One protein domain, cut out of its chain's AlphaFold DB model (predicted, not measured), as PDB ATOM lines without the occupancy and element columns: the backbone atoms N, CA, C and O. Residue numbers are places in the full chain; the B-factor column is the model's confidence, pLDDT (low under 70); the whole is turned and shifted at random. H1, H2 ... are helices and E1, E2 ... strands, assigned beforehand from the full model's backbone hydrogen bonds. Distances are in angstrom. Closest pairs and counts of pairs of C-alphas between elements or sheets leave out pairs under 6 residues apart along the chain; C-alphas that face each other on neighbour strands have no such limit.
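AT A GLANCE: This is residues 2 to 93 of the 97 residues of an uncharacterized protein of Bacillus hemicellulosilyticus JCM 9152 (UniProt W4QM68). Look for one twisted wall of six strands, with the short helix H1 and the long loop of residues 60 to 75 over one face and the other face bare; the E5 and E6 hairpin makes one end of the wall. The printed part has 92 residues and runs H1, E1, E2, E3, E4, E5, E6; the antiparallel sheet has the order E1, E2, E3, E4, E6, E5. It is mostly strand and compact, with a radius of gyration of the C-alphas of 13.5 A and spans of 37 by 31 by 25 A.

HOW THE PARTS SIT: Start at H1, residues 2 to 9, where every O i to N i+4 pair is within hydrogen-bond range. Next find E1, residues 17 to 25, E2, 28 to 35, E3, 39 to 46, and E4, 54 to 59: a meander, each strand the antiparallel neighbour of the one before. Check N 21 and O 32 at 3.0 A, N 33 and O 41 at 2.8 A, and N 42 and O 56 at 3.0 A. E5, residues 76 to 80, forms a hairpin with E6, 84 to 92, with N 78 and O 86 at 2.9 A. E6 is also antiparallel to E4, with N 57 and O 89 at 2.8 A. H1 is on the sheet at a height of 10.0 A, only just over E4 and E6 with 3 C-alphas each, and runs across the strands, at 80 degrees to E4 on the local plane.

IN THESE COORDINATES: Find C-alpha 2 at (31.297, -53.021, -43.570), where H1 begins; it is 10.7 A long. E1 spans 23.1 A, E2 22.8 A, E3 22.9 A, E4 16.6 A and E5 13.1 A. E6 spans 26.6 A, to C-alpha 92 at (24.103, -51.149, -30.351).

THE WHOLE: The C-alphas farthest apart, of Glu 7 and Ile 81, are 37.6 A apart. The link from E4 to E5 is long, the printed part has no cut, and no printed residue is under 70 in pLDDT.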
ATOM      1  N   ASN A   2      32.083 -53.638 -42.480       92.12
ATOM      2  CA  ASN A   2      31.297 -53.021 -43.570       92.12
ATOM      3  C   ASN A   2      29.870 -53.572 -43.699       92.12
ATOM      4  O   ASN A   2      28.933 -52.802 -43.872       92.12
ATOM      5  N   HIS A   3      29.702 -54.890 -43.559       95.94
ATOM      6  CA  HIS A   3      28.377 -55.509 -43.567       95.94
ATOM      7  C   HIS A   3      27.505 -55.018 -42.397       95.94
ATOM      8  O   HIS A   3      26.408 -54.537 -42.636       95.94
ATOM      9  N   ILE A   4      28.029 -55.010 -41.163       97.56
ATOM     10  CA  ILE A   4      27.328 -54.490 -39.971       97.56
ATOM     11  C   ILE A   4      26.887 -53.037 -40.185       97.56
ATOM     12  O   ILE A   4      25.728 -52.713 -39.969       97.56
ATOM     13  N   LEU A   5      27.791 -52.159 -40.632       97.50
ATOM     14  CA  LEU A   5      27.492 -50.739 -40.860       97.50
ATOM     15  C   LEU A   5      26.370 -50.534 -41.888       97.50
ATOM     16  O   LEU A   5      25.485 -49.702 -41.676       97.50
ATOM     17  N   LYS A   6      26.405 -51.303 -42.981       97.25
ATOM     18  CA  LYS A   6      25.406 -51.237 -44.046       97.25
ATOM     19  C   LYS A   6      24.047 -51.759 -43.582       97.25
ATOM     20  O   LYS A   6      23.063 -51.044 -43.706       97.25
ATOM     21  N   GLU A   7      23.991 -52.958 -43.011       98.00
ATOM     22  CA  GLU A   7      22.720 -53.580 -42.611       98.00
ATOM     23  C   GLU A   7      22.066 -52.869 -41.418       98.00
ATOM     24  O   GLU A   7      20.849 -52.726 -41.362       98.00
ATOM     25  N   GLU A   8      22.857 -52.395 -40.451       97.69
ATOM     26  CA  GLU A   8      22.308 -51.772 -39.245       97.69
ATOM     27  C   GLU A   8      21.842 -50.337 -39.486       97.69
ATOM     28  O   GLU A   8      20.869 -49.897 -38.865       97.69
ATOM     29  N   ARG A   9      22.576 -49.557 -40.287       97.56
ATOM     30  CA  ARG A   9      22.406 -48.095 -40.347       97.56
ATOM     31  C   ARG A   9      22.572 -47.491 -41.744       97.56
ATOM     32  O   ARG A   9      22.543 -46.264 -41.847       97.56
ATOM     33  N   ASP A  10      22.749 -48.310 -42.780       97.25
ATOM     34  CA  ASP A  10      23.032 -47.868 -44.152       97.25
ATOM     35  C   ASP A  10      24.206 -46.869 -44.213       97.25
ATOM     36  O   ASP A  10      24.119 -45.761 -44.745       97.25
ATOM     37  N   ILE A  11      25.314 -47.235 -43.557       97.38
ATOM     38  CA  ILE A  11      26.531 -46.418 -43.494       97.38
ATOM     39  C   ILE A  11      27.598 -47.014 -44.409       97.38
ATOM     40  O   ILE A  11      27.964 -48.186 -44.290       97.38
ATOM     41  N   LYS A  12      28.158 -46.168 -45.277       96.75
ATOM     42  CA  LYS A  12      29.346 -46.453 -46.083       96.75
ATOM     43  C   LYS A  12      30.211 -45.199 -46.144       96.75
ATOM     44  O   LYS A  12      29.813 -44.238 -46.787       96.75
ATOM     45  N   PHE A  13      31.372 -45.235 -45.503       96.00
ATOM     46  CA  PHE A  13      32.307 -44.112 -45.488       96.00
ATOM     47  C   PHE A  13      32.997 -43.933 -46.840       96.00
ATOM     48  O   PHE A  13      33.401 -44.917 -47.465       96.00
ATOM     49  N   ALA A  14      33.120 -42.680 -47.277       94.38
ATOM     50  CA  ALA A  14      33.893 -42.313 -48.459       94.38
ATOM     51  C   ALA A  14      35.408 -42.247 -48.196       94.38
ATOM     52  O   ALA A  14      36.185 -42.460 -49.123       94.38
ATOM     53  N   ALA A  15      35.813 -41.954 -46.955       95.25
ATOM     54  CA  ALA A  15      37.218 -41.869 -46.563       95.25
ATOM     55  C   ALA A  15      37.947 -43.208 -46.752       95.25
ATOM     56  O   ALA A  15      37.368 -44.282 -46.539       95.25
ATOM     57  N   ASN A  16      39.232 -43.150 -47.111       96.00
ATOM     58  CA  ASN A  16      40.035 -44.357 -47.270       96.00
ATOM     59  C   ASN A  16      40.484 -44.906 -45.904       96.00
ATOM     60  O   ASN A  16      41.003 -44.150 -45.074       96.00
ATOM     61  N   PRO A  17      40.326 -46.220 -45.652       96.81
ATOM     62  CA  PRO A  17      40.938 -46.871 -44.500       96.81
ATOM     63  C   PRO A  17      42.469 -46.827 -44.599       96.81
ATOM     64  O   PRO A  17      43.031 -47.233 -45.615       96.81
ATOM     65  N   LEU A  18      43.135 -46.392 -43.532       97.12
ATOM     66  CA  LEU A  18      44.591 -46.449 -43.380       97.12
ATOM     67  C   LEU A  18      45.044 -47.745 -42.712       97.12
ATOM     68  O   LEU A  18      46.013 -48.365 -43.141       97.12
ATOM     69  N   GLU A  19      44.343 -48.153 -41.657       97.44
ATOM     70  CA  GLU A  19      44.726 -49.309 -40.855       97.44
ATOM     71  C   GLU A  19      43.494 -50.075 -40.385       97.44
ATOM     72  O   GLU A  19      42.449 -49.496 -40.078       97.44
ATOM     73  N   THR A  20      43.628 -51.399 -40.313       97.38
ATOM     74  CA  THR A  20      42.599 -52.279 -39.761       97.38
ATOM     75  C   THR A  20      43.218 -53.288 -38.812       97.38
ATOM     76  O   THR A  20      44.311 -53.791 -39.066       97.38
ATOM     77  N   SER A  21      42.497 -53.629 -37.750       97.88
ATOM     78  CA  SER A  21      42.868 -54.732 -36.867       97.88
ATOM     79  C   SER A  21      41.641 -55.557 -36.500       97.88
ATOM     80  O   SER A  21      40.521 -55.051 -36.444       97.88
ATOM     81  N   CYS A  22      41.845 -56.855 -36.288       97.69
ATOM     82  CA  CYS A  22      40.802 -57.782 -35.868       97.69
ATOM     83  C   CYS A  22      41.427 -58.834 -34.961       97.69
ATOM     84  O   CYS A  22      42.392 -59.494 -35.345       97.69
ATOM     85  N   PHE A  23      40.906 -58.963 -33.749       98.00
ATOM     86  CA  PHE A  23      41.434 -59.882 -32.749       98.00
ATOM     87  C   PHE A  23      40.361 -60.204 -31.714       98.00
ATOM     88  O   PHE A  23      39.316 -59.562 -31.648       98.00
ATOM     89  N   GLN A  24      40.616 -61.213 -30.890       98.19
ATOM     90  CA  GLN A  24      39.743 -61.570 -29.782       98.19
ATOM     91  C   GLN A  24      40.509 -61.436 -28.469       98.19
ATOM     92  O   GLN A  24      41.644 -61.893 -28.360       98.19
ATOM     93  N   VAL A  25      39.866 -60.825 -27.477       97.62
ATOM     94  CA  VAL A  25      40.329 -60.810 -26.087       97.62
ATOM     95  C   VAL A  25      39.207 -61.407 -25.258       97.62
ATOM     96  O   VAL A  25      38.085 -60.903 -25.291       97.62
ATOM     97  N   GLU A  26      39.500 -62.505 -24.562       96.62
ATOM     98  CA  GLU A  26      38.506 -63.255 -23.788       96.62
ATOM     99  C   GLU A  26      37.267 -63.608 -24.640       96.62
ATOM    100  O   GLU A  26      37.387 -64.280 -25.667       96.62
ATOM    101  N   ASN A  27      36.078 -63.156 -24.236       97.06
ATOM    102  CA  ASN A  27      34.794 -63.376 -24.901       97.06
ATOM    103  C   ASN A  27      34.384 -62.219 -25.834       97.06
ATOM    104  O   ASN A  27      33.220 -62.150 -26.236       97.06
ATOM    105  N   ILE A  28      35.298 -61.307 -26.182       98.06
ATOM    106  CA  ILE A  28      35.004 -60.148 -27.031       98.06
ATOM    107  C   ILE A  28      35.853 -60.193 -28.296       98.06
ATOM    108  O   ILE A  28      37.082 -60.106 -28.253       98.06
ATOM    109  N   LYS A  29      35.183 -60.288 -29.444       98.12
ATOM    110  CA  LYS A  29      35.802 -60.069 -30.750       98.12
ATOM    111  C   LYS A  29      35.816 -58.572 -31.030       98.12
ATOM    112  O   LYS A  29      34.770 -57.922 -31.017       98.12
ATOM    113  N   TRP A  30      36.999 -58.045 -31.286       98.31
ATOM    114  CA  TRP A  30      37.231 -56.653 -31.616       98.31
ATOM    115  C   TRP A  30      37.589 -56.510 -33.086       98.31
ATOM    116  O   TRP A  30      38.331 -57.321 -33.639       98.31
ATOM    117  N   ALA A  31      37.098 -55.442 -33.702       98.31
ATOM    118  CA  ALA A  31      37.596 -54.976 -34.987       98.31
ATOM    119  C   ALA A  31      37.748 -53.459 -34.944       98.31
ATOM    120  O   ALA A  31      36.848 -52.786 -34.453       98.31
ATOM    121  N   PHE A  32      38.840 -52.933 -35.487       98.44
ATOM    122  CA  PHE A  32      39.097 -51.501 -35.608       98.44
ATOM    123  C   PHE A  32      39.393 -51.149 -37.060       98.44
ATOM    124  O   PHE A  32      40.017 -51.933 -37.779       98.44
ATOM    125  N   VAL A  33      38.957 -49.964 -37.471       98.25
ATOM    126  CA  VAL A  33      39.316 -49.333 -38.738       98.25
ATOM    127  C   VAL A  33      39.633 -47.869 -38.462       98.25
ATOM    128  O   VAL A  33      38.809 -47.153 -37.892       98.25
ATOM    129  N   PHE A  34      40.817 -47.438 -38.878       97.94
ATOM    130  CA  PHE A  34      41.267 -46.052 -38.809       97.94
ATOM    131  C   PHE A  34      41.279 -45.470 -40.216       97.94
ATOM    132  O   PHE A  34      41.810 -46.096 -41.132       97.94
ATOM    133  N   PHE A  35      40.689 -44.295 -40.387       97.69
ATOM    134  CA  PHE A  35      40.558 -43.608 -41.668       97.69
ATOM    135  C   PHE A  35      41.526 -42.428 -41.767       97.69
ATOM    136  O   PHE A  35      41.972 -41.878 -40.759       97.69
ATOM    137  N   GLU A  36      41.841 -42.031 -42.999       95.88
ATOM    138  CA  GLU A  36      42.786 -40.942 -43.291       95.88
ATOM    139  C   GLU A  36      42.350 -39.567 -42.776       95.88
ATOM    140  O   GLU A  36      43.185 -38.714 -42.486       95.88
ATOM    141  N   ASP A  37      41.045 -39.365 -42.624       94.94
ATOM    142  CA  ASP A  37      40.440 -38.128 -42.139       94.94
ATOM    143  C   ASP A  37      40.438 -38.016 -40.601       94.94
ATOM    144  O   ASP A  37      40.057 -36.982 -40.049       94.94
ATOM    145  N   GLY A  38      40.904 -39.058 -39.902       94.94
ATOM    146  CA  GLY A  38      40.965 -39.120 -38.445       94.94
ATOM    147  C   GLY A  38      39.740 -39.747 -37.777       94.94
ATOM    148  O   GLY A  38      39.656 -39.719 -36.544       94.94
ATOM    149  N   LEU A  39      38.810 -40.328 -38.545       97.62
ATOM    150  CA  LEU A  39      37.758 -41.186 -38.006       97.62
ATOM    151  C   LEU A  39      38.338 -42.537 -37.562       97.62
ATOM    152  O   LEU A  39      39.068 -43.208 -38.289       97.62
ATOM    153  N   GLU A  40      37.931 -42.983 -36.380       97.94
ATOM    154  CA  GLU A  40      38.082 -44.362 -35.927       97.94
ATOM    155  C   GLU A  40      36.703 -45.000 -35.780       97.94
ATOM    156  O   GLU A  40      35.781 -44.416 -35.199       97.94
ATOM    157  N   VAL A  41      36.572 -46.214 -36.305       98.50
ATOM    158  CA  VAL A  41      35.392 -47.056 -36.130       98.50
ATOM    159  C   VAL A  41      35.838 -48.351 -35.476       98.50
ATOM    160  O   VAL A  41      36.747 -49.010 -35.977       98.50
ATOM    161  N   ASN A  42      35.162 -48.758 -34.404       98.50
ATOM    162  CA  ASN A  42      35.366 -50.069 -33.793       98.50
ATOM    163  C   ASN A  42      34.082 -50.874 -33.730       98.50
ATOM    164  O   ASN A  42      32.983 -50.329 -33.690       98.50
ATOM    165  N   VAL A  43      34.239 -52.190 -33.682       98.56
ATOM    166  CA  VAL A  43      33.201 -53.126 -33.276       98.56
ATOM    167  C   VAL A  43      33.651 -53.815 -31.997       98.56
ATOM    168  O   VAL A  43      34.710 -54.438 -31.969       98.56
ATOM    169  N   MET A  44      32.805 -53.744 -30.974       98.25
ATOM    170  CA  MET A  44      32.855 -54.592 -29.791       98.25
ATOM    171  C   MET A  44      31.813 -55.693 -29.961       98.25
ATOM    172  O   MET A  44      30.614 -55.408 -29.933       98.25
ATOM    173  N   TYR A  45      32.242 -56.939 -30.147       98.25
ATOM    174  CA  TYR A  45      31.337 -58.059 -30.387       98.25
ATOM    175  C   TYR A  45      31.499 -59.147 -29.327       98.25
ATOM    176  O   TYR A  45      32.330 -60.051 -29.436       98.25
ATOM    177  N   THR A  46      30.682 -59.062 -28.282       97.88
ATOM    178  CA  THR A  46      30.583 -60.076 -27.227       97.88
ATOM    179  C   THR A  46      30.004 -61.383 -27.774       97.88
ATOM    180  O   THR A  46      28.953 -61.402 -28.429       97.88
ATOM    181  N   VAL A  47      30.689 -62.490 -27.494       96.00
ATOM    182  CA  VAL A  47      30.325 -63.835 -27.964       96.00
ATOM    183  C   VAL A  47      29.100 -64.373 -27.220       96.00
ATOM    184  O   VAL A  47      28.226 -64.971 -27.835       96.00
ATOM    185  N   ASP A  48      28.999 -64.106 -25.921       95.50
ATOM    186  CA  ASP A  48      28.014 -64.682 -24.995       95.50
ATOM    187  C   ASP A  48      26.871 -63.727 -24.607       95.50
ATOM    188  O   ASP A  48      25.883 -64.141 -24.002       95.50
ATOM    189  N   ASN A  49      26.979 -62.439 -24.944       94.12
ATOM    190  CA  ASN A  49      25.995 -61.431 -24.555       94.12
ATOM    191  C   ASN A  49      25.635 -60.501 -25.721       94.12
ATOM    192  O   ASN A  49      26.193 -59.406 -25.815       94.12
ATOM    193  N   PRO A  50      24.675 -60.875 -26.584       92.06
ATOM    194  CA  PRO A  50      24.297 -60.076 -27.751       92.06
ATOM    195  C   PRO A  50      23.896 -58.627 -27.434       92.06
ATOM    196  O   PRO A  50      24.127 -57.733 -28.241       92.06
ATOM    197  N   LYS A  51      23.373 -58.354 -26.229       93.44
ATOM    198  CA  LYS A  51      22.974 -56.998 -25.799       93.44
ATOM    199  C   LYS A  51      24.158 -56.057 -25.547       93.44
ATOM    200  O   LYS A  51      23.950 -54.859 -25.383       93.44
ATOM    201  N   LYS A  52      25.383 -56.587 -25.492       95.56
ATOM    202  CA  LYS A  52      26.630 -55.830 -25.313       95.56
ATOM    203  C   LYS A  52      27.445 -55.711 -26.607       95.56
ATOM    204  O   LYS A  52      28.635 -55.435 -26.549       95.56
ATOM    205  N   ARG A  53      26.822 -55.888 -27.774       98.12
ATOM    206  CA  ARG A  53      27.476 -55.678 -29.071       98.12
ATOM    207  C   ARG A  53      27.272 -54.242 -29.537       98.12
ATOM    208  O   ARG A  53      26.147 -53.743 -29.521       98.12
ATOM    209  N   ALA A  54      28.331 -53.567 -29.962       98.50
ATOM    210  CA  ALA A  54      28.239 -52.179 -30.397       98.50
ATOM    211  C   ALA A  54      29.245 -51.838 -31.493       98.50
ATOM    212  O   ALA A  54      30.317 -52.438 -31.580       98.50
ATOM    213  N   VAL A  55      28.893 -50.833 -32.288       98.75
ATOM    214  CA  VAL A  55      29.828 -50.090 -33.131       98.75
ATOM    215  C   VAL A  55      30.116 -48.755 -32.459       98.75
ATOM    216  O   VAL A  55      29.180 -48.023 -32.125       98.75
ATOM    217  N   GLY A  56      31.392 -48.445 -32.256       98.44
ATOM    218  CA  GLY A  56      31.862 -47.163 -31.744       98.44
ATOM    219  C   GLY A  56      32.421 -46.280 -32.854       98.44
ATOM    220  O   GLY A  56      33.014 -46.779 -33.807       98.44
ATOM    221  N   PHE A  57      32.255 -44.971 -32.695       98.38
ATOM    222  CA  PHE A  57      32.857 -43.936 -33.529       98.38
ATOM    223  C   PHE A  57      33.682 -43.001 -32.655       98.38
ATOM    224  O   PHE A  57      33.171 -42.516 -31.638       98.38
ATOM    225  N   LYS A  58      34.908 -42.685 -33.069       97.31
ATOM    226  CA  LYS A  58      35.701 -41.605 -32.476       97.31
ATOM    227  C   LYS A  58      36.192 -40.661 -33.556       97.31
ATOM    228  O   LYS A  58      36.686 -41.090 -34.590       97.31
ATOM    229  N   LEU A  59      36.053 -39.371 -33.282       96.88
ATOM    230  CA  LEU A  59      36.573 -38.299 -34.116       96.88
ATOM    231  C   LEU A  59      37.803 -37.716 -33.433       96.88
ATOM    232  O   LEU A  59      37.749 -37.378 -32.240       96.88
ATOM    233  N   SER A  60      38.869 -37.557 -34.208       93.62
ATOM    234  CA  SER A  60      40.050 -36.804 -33.811       93.62
ATOM    235  C   SER A  60      39.709 -35.341 -33.473       93.62
ATOM    236  O   SER A  60      38.608 -34.819 -33.734       93.62
ATOM    237  N   GLU A  61      40.651 -34.662 -32.823       91.88
ATOM    238  CA  GLU A  61      40.513 -33.245 -32.506       91.88
ATOM    239  C   GLU A  61      40.524 -32.399 -33.790       91.88
ATOM    240  O   GLU A  61      41.321 -32.628 -34.690       91.88
ATOM    241  N   GLY A  62      39.620 -31.419 -33.887       89.75
ATOM    242  CA  GLY A  62      39.536 -30.502 -35.034       89.75
ATOM    243  C   GLY A  62      38.788 -31.032 -36.265       89.75
ATOM    244  O   GLY A  62      38.369 -30.229 -37.088       89.75
ATOM    245  N   MET A  63      38.542 -32.340 -36.360       93.75
ATOM    246  CA  MET A  63      37.809 -32.954 -37.476       93.75
ATOM    247  C   MET A  63      36.321 -32.521 -37.537       93.75
ATOM    248  O   MET A  63      35.686 -32.278 -36.507       93.75
ATOM    249  N   GLU A  64      35.705 -32.458 -38.713       94.62
ATOM    250  CA  GLU A  64      34.244 -32.306 -38.832       94.62
ATOM    251  C   GLU A  64      33.523 -33.656 -38.689       94.62
ATOM    252  O   GLU A  64      34.109 -34.713 -38.885       94.62
ATOM    253  N   VAL A  65      32.242 -33.667 -38.312       96.31
ATOM    254  CA  VAL A  65      31.503 -34.942 -38.292       96.31
ATOM    255  C   VAL A  65      31.360 -35.430 -39.741       96.31
ATOM    256  O   VAL A  65      30.846 -34.665 -40.554       96.31
ATOM    257  N   PRO A  66      31.758 -36.675 -40.081       96.62
ATOM    258  CA  PRO A  66      31.561 -37.209 -41.425       96.62
ATOM    259  C   PRO A  66      30.098 -37.096 -41.858       96.62
ATOM    260  O   PRO A  66      29.191 -37.379 -41.067       96.62
ATOM    261  N   ARG A  67      29.857 -36.724 -43.118       96.38
ATOM    262  CA  ARG A  67      28.507 -36.501 -43.666       96.38
ATOM    263  C   ARG A  67      27.597 -37.719 -43.488       96.38
ATOM    264  O   ARG A  67      26.391 -37.592 -43.305       96.38
ATOM    265  N   GLU A  68      28.170 -38.915 -43.518       96.62
ATOM    266  CA  GLU A  68      27.469 -40.181 -43.331       96.62
ATOM    267  C   GLU A  68      26.898 -40.353 -41.913       96.62
ATOM    268  O   GLU A  68      25.960 -41.138 -41.735       96.62
ATOM    269  N   LEU A  69      27.451 -39.627 -40.931       97.25
ATOM    270  CA  LEU A  69      27.089 -39.644 -39.507       97.25
ATOM    271  C   LEU A  69      26.381 -38.362 -39.049       97.25
ATOM    272  O   LEU A  69      25.710 -38.371 -38.010       97.25
ATOM    273  N   GLU A  70      26.527 -37.270 -39.798       95.25
ATOM    274  CA  GLU A  70      25.942 -35.971 -39.488       95.25
ATOM    275  C   GLU A  70      24.414 -36.066 -39.342       95.25
ATOM    276  O   GLU A  70      23.720 -36.716 -40.124       95.25
ATOM    277  N   GLY A  71      23.876 -35.486 -38.265       94.62
ATOM    278  CA  GLY A  71      22.446 -35.535 -37.932       94.62
ATOM    279  C   GLY A  71      21.914 -36.901 -37.469       94.62
ATOM    280  O   GLY A  71      20.891 -36.946 -36.787       94.62
ATOM    281  N   LYS A  72      22.609 -38.010 -37.764       96.56
ATOM    282  CA  LYS A  72      22.219 -39.370 -37.343       96.56
ATOM    283  C   LYS A  72      22.672 -39.700 -35.924       96.56
ATOM    284  O   LYS A  72      22.008 -40.466 -35.226       96.56
ATOM    285  N   PHE A  73      23.793 -39.125 -35.494       97.19
ATOM    286  CA  PHE A  73      24.406 -39.413 -34.202       97.19
ATOM    287  C   PHE A  73      24.654 -38.145 -33.395       97.19
ATOM    288  O   PHE A  73      25.057 -37.107 -33.916       97.19
ATOM    289  N   LYS A  74      24.453 -38.252 -32.079       96.19
ATOM    290  CA  LYS A  74      24.897 -37.236 -31.124       96.19
ATOM    291  C   LYS A  74      26.289 -37.612 -30.638       96.19
ATOM    292  O   LYS A  74      26.486 -38.716 -30.128       96.19
ATOM    293  N   PHE A  75      27.235 -36.695 -30.791       97.00
ATOM    294  CA  PHE A  75      28.608 -36.890 -30.347       97.00
ATOM    295  C   PHE A  75      28.820 -36.237 -28.986       97.00
ATOM    296  O   PHE A  75      28.626 -35.032 -28.825       97.00
ATOM    297  N   ALA A  76      29.237 -37.036 -28.009       95.75
ATOM    298  CA  ALA A  76      29.691 -36.528 -26.724       95.75
ATOM    299  C   ALA A  76      31.139 -36.046 -26.860       95.75
ATOM    300  O   ALA A  76      31.946 -36.686 -27.533       95.75
ATOM    301  N   ARG A  77      31.474 -34.924 -26.219       94.19
ATOM    302  CA  ARG A  77      32.832 -34.369 -26.199       94.19
ATOM    303  C   ARG A  77      33.473 -34.663 -24.848       94.19
ATOM    304  O   ARG A  77      32.934 -34.268 -23.819       94.19
ATOM    305  N   GLN A  78      34.644 -35.291 -24.862       91.69
ATOM    306  CA  GLN A  78      35.485 -35.480 -23.686       91.69
ATOM    307  C   GLN A  78      36.801 -34.727 -23.887       91.69
ATOM    308  O   GLN A  78      37.457 -34.873 -24.918       91.69
ATOM    309  N   ARG A  79      37.190 -33.909 -22.904       91.56
ATOM    310  CA  ARG A  79      38.462 -33.175 -22.913       91.56
ATOM    311  C   ARG A  79      39.436 -33.843 -21.949       91.56
ATOM    312  O   ARG A  79      39.149 -33.951 -20.762       91.56
ATOM    313  N   SER A  80      40.572 -34.281 -22.472       88.75
ATOM    314  CA  SER A  80      41.714 -34.787 -21.716       88.75
ATOM    315  C   SER A  80      42.783 -33.702 -21.616       88.75
ATOM    316  O   SER A  80      42.997 -32.942 -22.559       88.75
ATOM    317  N   ILE A  81      43.471 -33.640 -20.476       88.06
ATOM    318  CA  ILE A  81      44.645 -32.772 -20.307       88.06
ATOM    319  C   ILE A  81      45.822 -33.295 -21.149       88.06
ATOM    320  O   ILE A  81      46.607 -32.503 -21.653       88.06
ATOM    321  N   LEU A  82      45.918 -34.618 -21.335       88.75
ATOM    322  CA  LEU A  82      47.028 -35.270 -22.037       88.75
ATOM    323  C   LEU A  82      46.748 -35.497 -23.529       88.75
ATOM    324  O   LEU A  82      47.634 -35.323 -24.355       88.75
ATOM    325  N   ALA A  83      45.525 -35.910 -23.868       80.00
ATOM    326  CA  ALA A  83      45.171 -36.405 -25.206       80.00
ATOM    327  C   ALA A  83      44.298 -35.430 -26.015       80.00
ATOM    328  O   ALA A  83      43.692 -35.826 -27.006       80.00
ATOM    329  N   GLY A  84      44.177 -34.179 -25.562       88.81
ATOM    330  CA  GLY A  84      43.324 -33.184 -26.207       88.81
ATOM    331  C   GLY A  84      41.837 -33.535 -26.124       88.81
ATOM    332  O   GLY A  84      41.357 -34.116 -25.144       88.81
ATOM    333  N   THR A  85      41.075 -33.143 -27.139       92.88
ATOM    334  CA  THR A  85      39.634 -33.412 -27.206       92.88
ATOM    335  C   THR A  85      39.324 -34.611 -28.089       92.88
ATOM    336  O   THR A  85      39.615 -34.595 -29.279       92.88
ATOM    337  N   ILE A  86      38.567 -35.567 -27.554       92.25
ATOM    338  CA  ILE A  86      37.956 -36.638 -28.345       92.25
ATOM    339  C   ILE A  86      36.443 -36.437 -28.379       92.25
ATOM    340  O   ILE A  86      35.817 -36.076 -27.375       92.25
ATOM    341  N   ARG A  87      35.837 -36.673 -29.543       96.44
ATOM    342  CA  ARG A  87      34.381 -36.795 -29.669       96.44
ATOM    343  C   ARG A  87      34.027 -38.229 -29.998       96.44
ATOM    344  O   ARG A  87      34.652 -38.821 -30.870       96.44
ATOM    345  N   GLY A  88      33.025 -38.769 -29.315       97.50
ATOM    346  CA  GLY A  88      32.609 -40.154 -29.488       97.50
ATOM    347  C   GLY A  88      31.104 -40.303 -29.630       97.50
ATOM    348  O   GLY A  88      30.331 -39.531 -29.059       97.50
ATOM    349  N   SER A  89      30.694 -41.318 -30.381       98.38
ATOM    350  CA  SER A  89      29.316 -41.806 -30.421       98.38
ATOM    351  C   SER A  89      29.312 -43.317 -30.650       98.38
ATOM    352  O   SER A  89      30.364 -43.916 -30.872       98.38
ATOM    353  N   PHE A  90      28.152 -43.959 -30.561       98.19
ATOM    354  CA  PHE A  90      28.034 -45.398 -30.780       98.19
ATOM    355  C   PHE A  90      26.610 -45.795 -31.166       98.19
ATOM    356  O   PHE A  90      25.656 -45.034 -30.983       98.19
ATOM    357  N   PHE A  91      26.456 -47.030 -31.636       98.00
ATOM    358  CA  PHE A  91      25.168 -47.709 -31.646       98.00
ATOM    359  C   PHE A  91      25.292 -49.180 -31.257       98.00
ATOM    360  O   PHE A  91      26.318 -49.816 -31.483       98.00
ATOM    361  N   VAL A  92      24.218 -49.723 -30.684       97.94
ATOM    362  CA  VAL A  92      24.103 -51.149 -30.351       97.94
ATOM    363  C   VAL A  92      23.739 -51.938 -31.605       97.94
ATOM    364  O   VAL A  92      22.829 -51.541 -32.343       97.94
ATOM    365  N   ILE A  93      24.448 -53.044 -31.819       98.19
ATOM    366  CA  ILE A  93      24.200 -54.001 -32.900       98.19
ATOM    367  C   ILE A  93      22.985 -54.848 -32.513       98.19
ATOM    368  O   ILE A  93      22.921 -55.375 -31.401       98.19
TER     369      ILE A  93